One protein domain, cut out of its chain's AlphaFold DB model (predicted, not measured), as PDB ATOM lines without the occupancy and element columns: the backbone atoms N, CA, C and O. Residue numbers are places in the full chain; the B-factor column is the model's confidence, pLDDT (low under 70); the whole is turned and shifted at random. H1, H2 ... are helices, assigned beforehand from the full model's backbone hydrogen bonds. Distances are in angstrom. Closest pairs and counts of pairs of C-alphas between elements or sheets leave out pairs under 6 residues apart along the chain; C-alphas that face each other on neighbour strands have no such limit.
ATOM      1  N   PRO A 399       4.898  29.656  -6.810       87.50
ATOM      2  CA  PRO A 399       4.422  30.467  -7.933       87.50
ATOM      3  C   PRO A 399       4.341  31.969  -7.633       87.50
ATOM      4  O   PRO A 399       4.486  32.781  -8.552       87.50
ATOM      5  N   ASP A 400       4.117  32.323  -6.367       91.50
ATOM      6  CA  ASP A 400       3.853  33.693  -5.913       91.50
ATOM      7  C   ASP A 400       5.122  34.457  -5.506       91.50
ATOM      8  O   ASP A 400       5.054  35.651  -5.220       91.50
ATOM      9  N   LEU A 401       6.284  33.793  -5.500       89.88
ATOM     10  CA  LEU A 401       7.561  34.441  -5.216       89.88
ATOM     11  C   LEU A 401       7.875  35.545  -6.227       89.88
ATOM     12  O   LEU A 401       7.475  35.471  -7.389       89.88
ATOM     13  N   SER A 402       8.641  36.546  -5.796       91.75
ATOM     14  CA  SER A 402       9.172  37.568  -6.699       91.75
ATOM     15  C   SER A 402      10.028  36.924  -7.790       91.75
ATOM     16  O   SER A 402      10.868  36.065  -7.508       91.75
ATOM     17  N   ALA A 403       9.852  37.357  -9.041       89.44
ATOM     18  CA  ALA A 403      10.708  36.917 -10.139       89.44
ATOM     19  C   ALA A 403      12.190  37.274  -9.920       89.44
ATOM     20  O   ALA A 403      13.056  36.568 -10.432       89.44
ATOM     21  N   GLU A 404      12.487  38.306  -9.124       90.56
ATOM     22  CA  GLU A 404      13.858  38.758  -8.837       90.56
ATOM     23  C   GLU A 404      14.673  37.792  -7.975       90.56
ATOM     24  O   GLU A 404      15.893  37.885  -7.926       90.56
ATOM     25  N   ILE A 405      14.029  36.793  -7.364       86.06
ATOM     26  CA  ILE A 405      14.737  35.691  -6.694       86.06
ATOM     27  C   ILE A 405      15.514  34.838  -7.708       86.06
ATOM     28  O   ILE A 405      16.475  34.154  -7.363       86.06
ATOM     29  N   VAL A 406      15.073  34.834  -8.967       84.31
ATOM     30  CA  VAL A 406      15.568  33.920 -10.000       84.31
ATOM     31  C   VAL A 406      16.163  34.654 -11.197       84.31
ATOM     32  O   VAL A 406      17.094  34.123 -11.809       84.31
ATOM     33  N   PHE A 407      15.607  35.816 -11.533       87.50
ATOM     34  CA  PHE A 407      15.931  36.604 -12.715       87.50
ATOM     35  C   PHE A 407      16.491  37.963 -12.318       87.50
ATOM     36  O   PHE A 407      15.958  38.625 -11.432       87.50
ATOM     37  N   GLU A 408      17.517  38.421 -13.021       89.00
ATOM     38  CA  GLU A 408      18.037  39.771 -12.829       89.00
ATOM     39  C   GLU A 408      16.994  40.818 -13.285       89.00
ATOM     40  O   GLU A 408      16.200  40.544 -14.198       89.00
ATOM     41  N   PRO A 409      16.991  42.043 -12.719       91.56
ATOM     42  CA  PRO A 409      15.964  43.046 -13.013       91.56
ATOM     43  C   PRO A 409      15.761  43.299 -14.511       91.56
ATOM     44  O   PRO A 409      14.644  43.275 -15.030       91.56
ATOM     45  N   HIS A 410      16.856  43.462 -15.250       91.38
ATOM     46  CA  HIS A 410      16.824  43.725 -16.685       91.38
ATOM     47  C   HIS A 410      16.237  42.560 -17.514       91.38
ATOM     48  O   HIS A 410      15.718  42.785 -18.611       91.38
ATOM     49  N   GLU A 411      16.274  41.321 -17.013       92.81
ATOM     50  CA  GLU A 411      15.710  40.156 -17.699       92.81
ATOM     51  C   GLU A 411      14.183  40.229 -17.691       92.81
ATOM     52  O   GLU A 411      13.565  40.330 -18.756       92.81
ATOM     53  N   TRP A 412      13.559  40.265 -16.509       93.25
ATOM     54  CA  TRP A 412      12.098  40.300 -16.410       93.25
ATOM     55  C   TRP A 412      11.515  41.608 -16.967       93.25
ATOM     56  O   TRP A 412      10.443  41.597 -17.579       93.25
ATOM     57  N   GLN A 413      12.230  42.730 -16.835       94.81
ATOM     58  CA  GLN A 413      11.822  44.012 -17.414       94.81
ATOM     59  C   GLN A 413      11.802  43.963 -18.946       94.81
ATOM     60  O   GLN A 413      10.821  44.375 -19.570       94.81
ATOM     61  N   SER A 414      12.853  43.419 -19.572       95.06
ATOM     62  CA  SER A 414      12.904  43.275 -21.034       95.06
ATOM     63  C   SER A 414      11.784  42.369 -21.556       95.06
ATOM     64  O   SER A 414      11.150  42.673 -22.573       95.06
ATOM     65  N   LEU A 415      11.477  41.298 -20.815       95.25
ATOM     66  CA  LEU A 415      10.373  40.390 -21.098       95.25
ATOM     67  C   LEU A 415       9.022  41.109 -21.040       95.25
ATOM     68  O   LEU A 415       8.212  40.968 -21.957       95.25
ATOM     69  N   HIS A 416       8.799  41.907 -19.992       94.44
ATOM     70  CA  HIS A 416       7.584  42.696 -19.833       94.44
ATOM     71  C   HIS A 416       7.379  43.639 -21.023       94.44
ATOM     72  O   HIS A 416       6.322  43.610 -21.661       94.44
ATOM     73  N   CYS A 417       8.406  44.424 -21.361       94.12
ATOM     74  CA  CYS A 417       8.375  45.356 -22.485       94.12
ATOM     75  C   CYS A 417       8.046  44.638 -23.802       94.12
ATOM     76  O   CYS A 417       7.188  45.081 -24.567       94.12
ATOM     77  N   ARG A 418       8.678  43.482 -24.049       93.56
ATOM     78  CA  ARG A 418       8.455  42.676 -25.256       93.56
ATOM     79  C   ARG A 418       7.025  42.156 -25.373       93.56
ATOM     80  O   ARG A 418       6.493  42.110 -26.486       93.56
ATOM     81  N   ILE A 419       6.456  41.671 -24.273       92.44
ATOM     82  CA  ILE A 419       5.151  41.000 -24.264       92.44
ATOM     83  C   ILE A 419       4.013  42.007 -24.354       92.44
ATOM     84  O   ILE A 419       3.055  41.767 -25.087       92.44
ATOM     85  N   ASN A 420       4.138  43.129 -23.650       92.31
ATOM     86  CA  ASN A 420       3.114  44.169 -23.616       92.31
ATOM     87  C   ASN A 420       3.320  45.248 -24.689       92.31
ATOM     88  O   ASN A 420       2.494  46.147 -24.810       92.31
ATOM     89  N   ASN A 421       4.396  45.148 -25.482       93.50
ATOM     90  CA  ASN A 421       4.770  46.113 -26.516       93.50
ATOM     91  C   ASN A 421       4.805  47.556 -25.980       93.50
ATOM     92  O   ASN A 421       4.223  48.470 -26.561       93.50
ATOM     93  N   THR A 422       5.467  47.731 -24.839       93.06
ATOM     94  CA  THR A 422       5.555  49.002 -24.113       93.06
ATOM     95  C   THR A 422       6.977  49.235 -23.616       93.06
ATOM     96  O   THR A 422       7.759  48.299 -23.466       93.06
ATOM     97  N   SER A 423       7.313  50.496 -23.371       90.62
ATOM     98  CA  SER A 423       8.524  50.911 -22.663       90.62
ATOM     99  C   SER A 423       8.281  51.132 -21.165       90.62
ATOM    100  O   SER A 423       9.241  51.325 -20.416       90.62
ATOM    101  N   GLU A 424       7.024  51.158 -20.733       92.50
ATOM    102  CA  GLU A 424       6.639  51.375 -19.339       92.50
ATOM    103  C   GLU A 424       6.772  50.078 -18.539       92.50
ATOM    104  O   GLU A 424       6.388  49.004 -19.003       92.50
ATOM    105  N   LEU A 425       7.343  50.178 -17.339       92.50
ATOM    106  CA  LEU A 425       7.489  49.049 -16.427       92.50
ATOM    107  C   LEU A 425       6.318  49.017 -15.438       92.50
ATOM    108  O   LEU A 425       5.792  50.074 -15.084       92.50
ATOM    109  N   PRO A 426       5.905  47.827 -14.971       91.12
ATOM    110  CA  PRO A 426       4.909  47.730 -13.918       91.12
ATOM    111  C   PRO A 426       5.477  48.286 -12.606       91.12
ATOM    112  O   PRO A 426       6.672  48.184 -12.342       91.12
ATOM    113  N   ASN A 427       4.599  48.814 -11.750       90.38
ATOM    114  CA  ASN A 427       4.985  49.336 -10.430       90.38
ATOM    115  C   ASN A 427       5.449  48.242  -9.454       90.38
ATOM    116  O   ASN A 427       6.020  48.549  -8.413       90.38
ATOM    117  N   THR A 428       5.156  46.979  -9.757       91.56
ATOM    118  CA  THR A 428       5.485  45.827  -8.917       91.56
ATOM    119  C   THR A 428       6.158  44.755  -9.752       91.56
ATOM    120  O   THR A 428       5.732  44.487 -10.881       91.56
ATOM    121  N   VAL A 429       7.154  44.097  -9.165       93.19
ATOM    122  CA  VAL A 429       7.807  42.937  -9.773       93.19
ATOM    123  C   VAL A 429       6.764  41.829  -9.986       93.19
ATOM    124  O   VAL A 429       5.979  41.542  -9.077       93.19
ATOM    125  N   PRO A 430       6.689  41.223 -11.182       93.62
ATOM    126  CA  PRO A 430       5.773  40.117 -11.438       93.62
ATOM    127  C   PRO A 430       6.148  38.873 -10.622       93.62
ATOM    128  O   PRO A 430       7.305  38.668 -10.255       93.62
ATOM    129  N   SER A 431       5.166  37.997 -10.400       93.50
ATOM    130  CA  SER A 431       5.432  36.708  -9.764       93.50
ATOM    131  C   SER A 431       6.280  35.799 -10.654       93.50
ATOM    132  O   SER A 431       6.240  35.881 -11.891       93.50
ATOM    133  N   LEU A 432       7.000  34.875 -10.026       90.75
ATOM    134  CA  LEU A 432       7.841  33.892 -10.687       90.75
ATOM    135  C   LEU A 432       7.029  33.052 -11.675       90.75
ATOM    136  O   LEU A 432       7.441  32.883 -12.821       90.75
ATOM    137  N   TYR A 433       5.829  32.606 -11.288       90.50
ATOM    138  CA  TYR A 433       4.917  31.909 -12.197       90.50
ATOM    139  C   TYR A 433       4.590  32.736 -13.447       90.50
ATOM    140  O   TYR A 433       4.635  32.221 -14.567       90.50
ATOM    141  N   THR A 434       4.302  34.030 -13.274       91.56
ATOM    142  CA  THR A 434       3.977  34.928 -14.389       91.56
ATOM    143  C   THR A 434       5.138  35.016 -15.374       91.56
ATOM    144  O   THR A 434       4.941  34.805 -16.574       91.56
ATOM    145  N   VAL A 435       6.352  35.259 -14.874       92.75
ATOM    146  CA  VAL A 435       7.564  35.344 -15.702       92.75
ATOM    147  C   VAL A 435       7.864  34.011 -16.388       92.75
ATOM    148  O   VAL A 435       8.104  33.980 -17.594       92.75
ATOM    149  N   MET A 436       7.744  32.885 -15.683       91.69
ATOM    150  CA  MET A 436       7.975  31.557 -16.260       91.69
ATOM    151  C   MET A 436       6.991  31.218 -17.388       91.69
ATOM    152  O   MET A 436       7.402  30.684 -18.421       91.69
ATOM    153  N   ILE A 437       5.703  31.554 -17.248       92.00
ATOM    154  CA  ILE A 437       4.711  31.374 -18.323       92.00
ATOM    155  C   ILE A 437       5.018  32.290 -19.510       92.00
ATOM    156  O   ILE A 437       4.924  31.866 -20.662       92.00
ATOM    157  N   GLN A 438       5.406  33.536 -19.254       93.56
ATOM    158  CA  GLN A 438       5.802  34.489 -20.288       93.56
ATOM    159  C   GLN A 438       7.015  33.998 -21.092       93.56
ATOM    160  O   GLN A 438       6.971  33.993 -22.324       93.56
ATOM    161  N   ILE A 439       8.045  33.490 -20.411       93.06
ATOM    162  CA  ILE A 439       9.202  32.832 -21.027       93.06
ATOM    163  C   ILE A 439       8.741  31.627 -21.847       93.06
ATOM    164  O   ILE A 439       9.077  31.513 -23.024       93.06
ATOM    165  N   ALA A 440       7.903  30.758 -21.280       92.81
ATOM    166  CA  ALA A 440       7.382  29.597 -21.992       92.81
ATOM    167  C   ALA A 440       6.687  29.980 -23.308       92.81
ATOM    168  O   ALA A 440       6.850  29.294 -24.318       92.81
ATOM    169  N   ARG A 441       5.926  31.084 -23.318       93.50
ATOM    170  CA  ARG A 441       5.239  31.586 -24.519       93.50
ATOM    171  C   ARG A 441       6.217  32.015 -25.609       93.50
ATOM    172  O   ARG A 441       5.947  31.744 -26.777       93.50
ATOM    173  N   LEU A 442       7.367  32.593 -25.252       92.69
ATOM    174  CA  LEU A 442       8.445  32.857 -26.217       92.69
ATOM    175  C   LEU A 442       9.003  31.564 -26.824       92.69
ATOM    176  O   LEU A 442       9.366  31.542 -27.996       92.69
ATOM    177  N   GLY A 443       9.015  30.478 -26.050       90.56
ATOM    178  CA  GLY A 443       9.365  29.136 -26.514       90.56
ATOM    179  C   GLY A 443       8.248  28.396 -27.263       90.56
ATOM    180  O   GLY A 443       8.421  27.230 -27.608       90.56
ATOM    181  N   GLY A 444       7.094  29.030 -27.505       91.44
ATOM    182  CA  GLY A 444       5.970  28.434 -28.236       91.44
ATOM    183  C   GLY A 444       4.908  27.751 -27.367       91.44
ATOM    184  O   GLY A 444       4.030  27.072 -27.902       91.44
ATOM    185  N   PHE A 445       4.937  27.922 -26.042       92.69
ATOM    186  CA  PHE A 445       3.831  27.503 -25.181       92.69
ATOM    187  C   PHE A 445       2.591  28.367 -25.443       92.69
ATOM    188  O   PHE A 445       2.657  29.590 -25.371       92.69
ATOM    189  N   LEU A 446       1.439  27.750 -25.716       90.06
ATOM    190  CA  LEU A 446       0.211  28.502 -26.002       90.06
ATOM    191  C   LEU A 446      -0.504  29.000 -24.738       90.06
ATOM    192  O   LEU A 446      -1.273  29.953 -24.827       90.06
ATOM    193  N   ALA A 447      -0.246  28.378 -23.582       89.31
ATOM    194  CA  ALA A 447      -0.868  28.706 -22.298       89.31
ATOM    195  C   ALA A 447      -2.411  28.690 -22.325       89.31
ATOM    196  O   ALA A 447      -3.068  29.551 -21.738       89.31
ATOM    197  N   ARG A 448      -3.019  27.708 -23.005       88.19
ATOM    198  CA  ARG A 448      -4.474  27.494 -22.948       88.19
ATOM    199  C   ARG A 448      -4.859  26.916 -21.585       88.19
ATOM    200  O   ARG A 448      -4.059  26.244 -20.941       88.19
ATOM    201  N   LYS A 449      -6.125  27.091 -21.189       81.00
ATOM    202  CA  LYS A 449      -6.658  26.700 -19.866       81.00
ATOM    203  C   LYS A 449      -6.366  25.243 -19.451       81.00
ATOM    204  O   LYS A 449      -6.322  24.961 -18.261       81.00
ATOM    205  N   SER A 450      -6.158  24.334 -20.406       80.75
ATOM    206  CA  SER A 450      -5.905  22.904 -20.163       80.75
ATOM    207  C   SER A 450      -4.530  22.422 -20.645       80.75
ATOM    208  O   SER A 450      -4.315  21.217 -20.727       80.75
ATOM    209  N   ASP A 451      -3.604  23.326 -20.982       80.06
ATOM    210  CA  ASP A 451      -2.260  22.943 -21.451       80.06
ATOM    211  C   ASP A 451      -1.343  22.446 -20.314       80.06
ATOM    212  O   ASP A 451      -0.283  21.882 -20.587       80.06
ATOM    213  N   GLY A 452      -1.748  22.620 -19.051       82.88
ATOM    214  CA  GLY A 452      -0.941  22.264 -17.885       82.88
ATOM    215  C   GLY A 452       0.277  23.177 -17.734       82.88
ATOM    216  O   GLY A 452       0.225  24.359 -18.070       82.88
ATOM    217  N   PHE A 453       1.377  22.630 -17.218       85.00
ATOM    218  CA  PHE A 453       2.628  23.370 -17.055       85.00
ATOM    219  C   PHE A 453       3.547  23.219 -18.277       85.00
ATOM    220  O   PHE A 453       3.613  22.138 -18.870       85.00
ATOM    221  N   PRO A 454       4.314  24.264 -18.640       88.19
ATOM    222  CA  PRO A 454       5.271  24.178 -19.734       88.19
ATOM    223  C   PRO A 454       6.392  23.182 -19.418       88.19
ATOM    224  O   PRO A 454       6.857  23.071 -18.282       88.19
ATOM    225  N   GLY A 455       6.835  22.453 -20.442       88.56
ATOM    226  CA  GLY A 455       7.967  21.536 -20.337       88.56
ATOM    227  C   GLY A 455       9.319  22.260 -20.388       88.56
ATOM    228  O   GLY A 455       9.408  23.367 -20.925       88.56
ATOM    229  N   PRO A 456      10.403  21.615 -19.925       88.81
ATOM    230  CA  PRO A 456      11.709  22.262 -19.791       88.81
ATOM    231  C   PRO A 456      12.330  22.672 -21.131       88.81
ATOM    232  O   PRO A 456      13.013  23.684 -21.201       88.81
ATOM    233  N   ILE A 457      12.052  21.946 -22.224       85.81
ATOM    234  CA  ILE A 457      12.517  22.335 -23.570       85.81
ATOM    235  C   ILE A 457      11.875  23.656 -24.011       85.81
ATOM    236  O   ILE A 457      12.548  24.497 -24.598       85.81
ATOM    237  N   THR A 458      10.590  23.846 -23.718       89.81
ATOM    238  CA  THR A 458       9.862  25.071 -24.064       89.81
ATOM    239  C   THR A 458      10.342  26.250 -23.225       89.81
ATOM    240  O   THR A 458      10.583  27.321 -23.774       89.81
ATOM    241  N   ILE A 459      10.562  26.041 -21.921       89.69
ATOM    242  CA  ILE A 459      11.214  27.038 -21.059       89.69
ATOM    243  C   ILE A 459      12.577  27.423 -21.630       89.69
ATOM    244  O   ILE A 459      12.827  28.595 -21.875       89.69
ATOM    245  N   PHE A 460      13.421  26.439 -21.929       85.56
ATOM    246  CA  PHE A 460      14.743  26.651 -22.512       85.56
ATOM    247  C   PHE A 460      14.706  27.478 -23.809       85.56
ATOM    248  O   PHE A 460      15.481  28.420 -23.968       85.56
ATOM    249  N   GLN A 461      13.798  27.158 -24.734       88.25
ATOM    250  CA  GLN A 461      13.645  27.919 -25.977       88.25
ATOM    251  C   GLN A 461      13.249  29.373 -25.705       88.25
ATOM    252  O   GLN A 461      13.778  30.279 -26.347       88.25
ATOM    253  N   GLY A 462      12.372  29.598 -24.728       90.81
ATOM    254  CA  GLY A 462      11.995  30.932 -24.280       90.81
ATOM    255  C   GLY A 462      13.141  31.705 -23.634       90.81
ATOM    256  O   GLY A 462      13.335  32.878 -23.946       90.81
ATOM    257  N   MET A 463      13.932  31.040 -22.788       88.50
ATOM    258  CA  MET A 463      15.102  31.621 -22.121       88.50
ATOM    259  C   MET A 463      16.122  32.141 -23.133       88.50
ATOM    260  O   MET A 463      16.660  33.227 -22.967       88.50
ATOM    261  N   HIS A 464      16.348  31.412 -24.228       85.62
ATOM    262  CA  HIS A 464      17.255  31.871 -25.280       85.62
ATOM    263  C   HIS A 464      16.821  33.221 -25.875       85.62
ATOM    264  O   HIS A 464      17.649  34.107 -26.076       85.62
ATOM    265  N   VAL A 465      15.515  33.393 -26.110       90.31
ATOM    266  CA  VAL A 465      14.950  34.658 -26.597       90.31
ATOM    267  C   VAL A 465      15.055  35.739 -25.522       90.31
ATOM    268  O   VAL A 465      15.429  36.865 -25.838       90.31
ATOM    269  N   LEU A 466      14.764  35.402 -24.261       91.94
ATOM    270  CA  LEU A 466      14.910  36.307 -23.119       91.94
ATOM    271  C   LEU A 466      16.319  36.900 -23.047       91.94
ATOM    272  O   LEU A 466      16.448  38.117 -23.025       91.94
ATOM    273  N   TYR A 467      17.359  36.065 -23.070       88.94
ATOM    274  CA  TYR A 467      18.739  36.527 -22.928       88.94
ATOM    275  C   TYR A 467      19.177  37.469 -24.055       88.94
ATOM    276  O   TYR A 467      19.801  38.496 -23.784       88.94
ATOM    277  N   ASP A 468      18.827  37.171 -25.312       89.06
ATOM    278  CA  ASP A 468      19.154  38.058 -26.435       89.06
ATOM    279  C   ASP A 468      18.418  39.415 -26.307       89.06
ATOM    280  O   ASP A 468      18.999  40.467 -26.583       89.06
ATOM    281  N   MET A 469      17.166  39.427 -25.830       91.44
ATOM    282  CA  MET A 469      16.417  40.669 -25.577       91.44
ATOM    283  C   MET A 469      16.972  41.458 -24.390       91.44
ATOM    284  O   MET A 469      17.130  42.674 -24.484       91.44
ATOM    285  N   ALA A 470      17.291  40.774 -23.293       91.44
ATOM    286  CA  ALA A 470      17.856  41.346 -22.079       91.44
ATOM    287  C   ALA A 470      19.215  42.011 -22.359       91.44
ATOM    288  O   ALA A 470      19.491  43.105 -21.864       91.44
ATOM    289  N   ALA A 471      20.038  41.407 -23.225       88.81
ATOM    290  CA  ALA A 471      21.296  41.991 -23.680       88.81
ATOM    291  C   ALA A 471      21.089  43.321 -24.426       88.81
ATOM    292  O   ALA A 471      21.784  44.298 -24.148       88.81
ATOM    293  N   VAL A 472      20.111  43.389 -25.339       92.06
ATOM    294  CA  VAL A 472      19.769  44.636 -26.049       92.06
ATOM    295  C   VAL A 472      19.166  45.668 -25.097       92.06
ATOM    296  O   VAL A 472      19.506  46.847 -25.175       92.06
ATOM    297  N   TYR A 473      18.308  45.238 -24.171       92.38
ATOM    298  CA  TYR A 473      17.681  46.113 -23.184       92.38
ATOM    299  C   TYR A 473      18.727  46.841 -22.330       92.38
ATOM    300  O   TYR A 473      18.648  48.060 -22.207       92.38
ATOM    301  N   LYS A 474      19.762  46.134 -21.850       90.62
ATOM    302  CA  LYS A 474      20.887  46.739 -21.111       90.62
ATOM    303  C   LYS A 474      21.645  47.800 -21.913       90.62
ATOM    304  O   LYS A 474      22.072  48.800 -21.350       90.62
ATOM    305  N   ILE A 475      21.800  47.612 -23.226       90.25
ATOM    306  CA  ILE A 475      22.464  48.598 -24.101       90.25
ATOM    307  C   ILE A 475      21.604  49.860 -24.247       90.25
ATOM    308  O   ILE A 475      22.130  50.969 -24.235       90.25
ATOM    309  N   LEU A 476      20.287  49.698 -24.404       91.44
ATOM    310  CA  LEU A 476      19.362  50.816 -24.620       91.44
ATOM    311  C   LEU A 476      19.003  51.561 -23.329       91.44
ATOM    312  O   LEU A 476      18.612  52.725 -23.382       91.44
ATOM    313  N   ARG A 477      19.102  50.883 -22.185       86.62
ATOM    314  CA  ARG A 477      18.829  51.409 -20.845       86.62
ATOM    315  C   ARG A 477      20.000  51.079 -19.926       86.62
ATOM    316  O   ARG A 477      19.866  50.196 -19.079       86.62
TER     317      ARG A 477
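Overview. This is residues 399 to 477 of the 483 residues of an uncharacterized protein of Leptonema illini DSM 21528 (UniProt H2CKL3). One long helix, H3, runs along the length of the domain as a beam, and two shorter helices, H1 and H2, pack on the same side of it, each crossing its direction at nearly a right angle. H2 packs on residues 458 to 466 of H3, coming closest to it at Leu 442, H1 packs by its residues 410 to 415 on residues 466 to 474 of H3, and H1 and H2 also touch each other; the link of residues 443 to 455 makes a wide loop from the end of H2 to the beginning of H3. The printed part has 79 residues, with three named helices in the order H1, H2, H3 and no named strand; the class is all helix. The whole is compact, with a radius of gyration of the C-alphas of 12.1 A, and its outline is elongated, spanning 37 by 24 by 22 A.

Along the chain. The printed part begins at Pro 399, with its C-alpha at (4.422, 30.467, -7.933). H1 holds residues 409 to 420 and measures 16.7 A from first to last C-alpha; C-alpha 409 is at (15.964, 43.046, -13.013). H2 holds residues 432 to 442, 15.6 A long. H3 holds residues 456 to 476, 30.0 A from first to last C-alpha, and is the longest helix; C-alpha 476 is at (19.362, 50.816, -24.620).

Arrangement. H1 touches H2, with Trp 412 and Val 435 as the closest C-alphas, 6.8 A apart. These two helices run the same way at a steep tilt of 57 degrees. H1, with residues 410 to 415 alone, touches H3. The closest C-alphas of this pair are those of Glu 411 and Ala 470, 5.0 A apart, and their lines are about perpendicular, at 79 degrees. H2 touches H3 at residues 458 to 466 of H3 alone. Their closest C-alphas, those of Leu 442 and Gly 462, are 4.5 A apart, and their lines are about perpendicular, at 87 degrees. In H1 and H2 every O i to N i+4 pair is within hydrogen-bond range; in H3 16 of 17 are.

Size, cuts and confidence. The two C-alphas farthest apart are those of Ser 450 and Ile 475, at 38.5 A. The C-alphas of Pro 399 and Arg 477, the first and last printed residues, are 28.5 A apart. Both links are long: 11 residues between H1 and H2, and 13 between H2 and H3. The C-alphas of residues 443 to 455 lie 10 to 21 A from the mean of all C-alphas. The printed part has no cut. The mean pLDDT of the printed part is 90.3, and no printed residue is under 70.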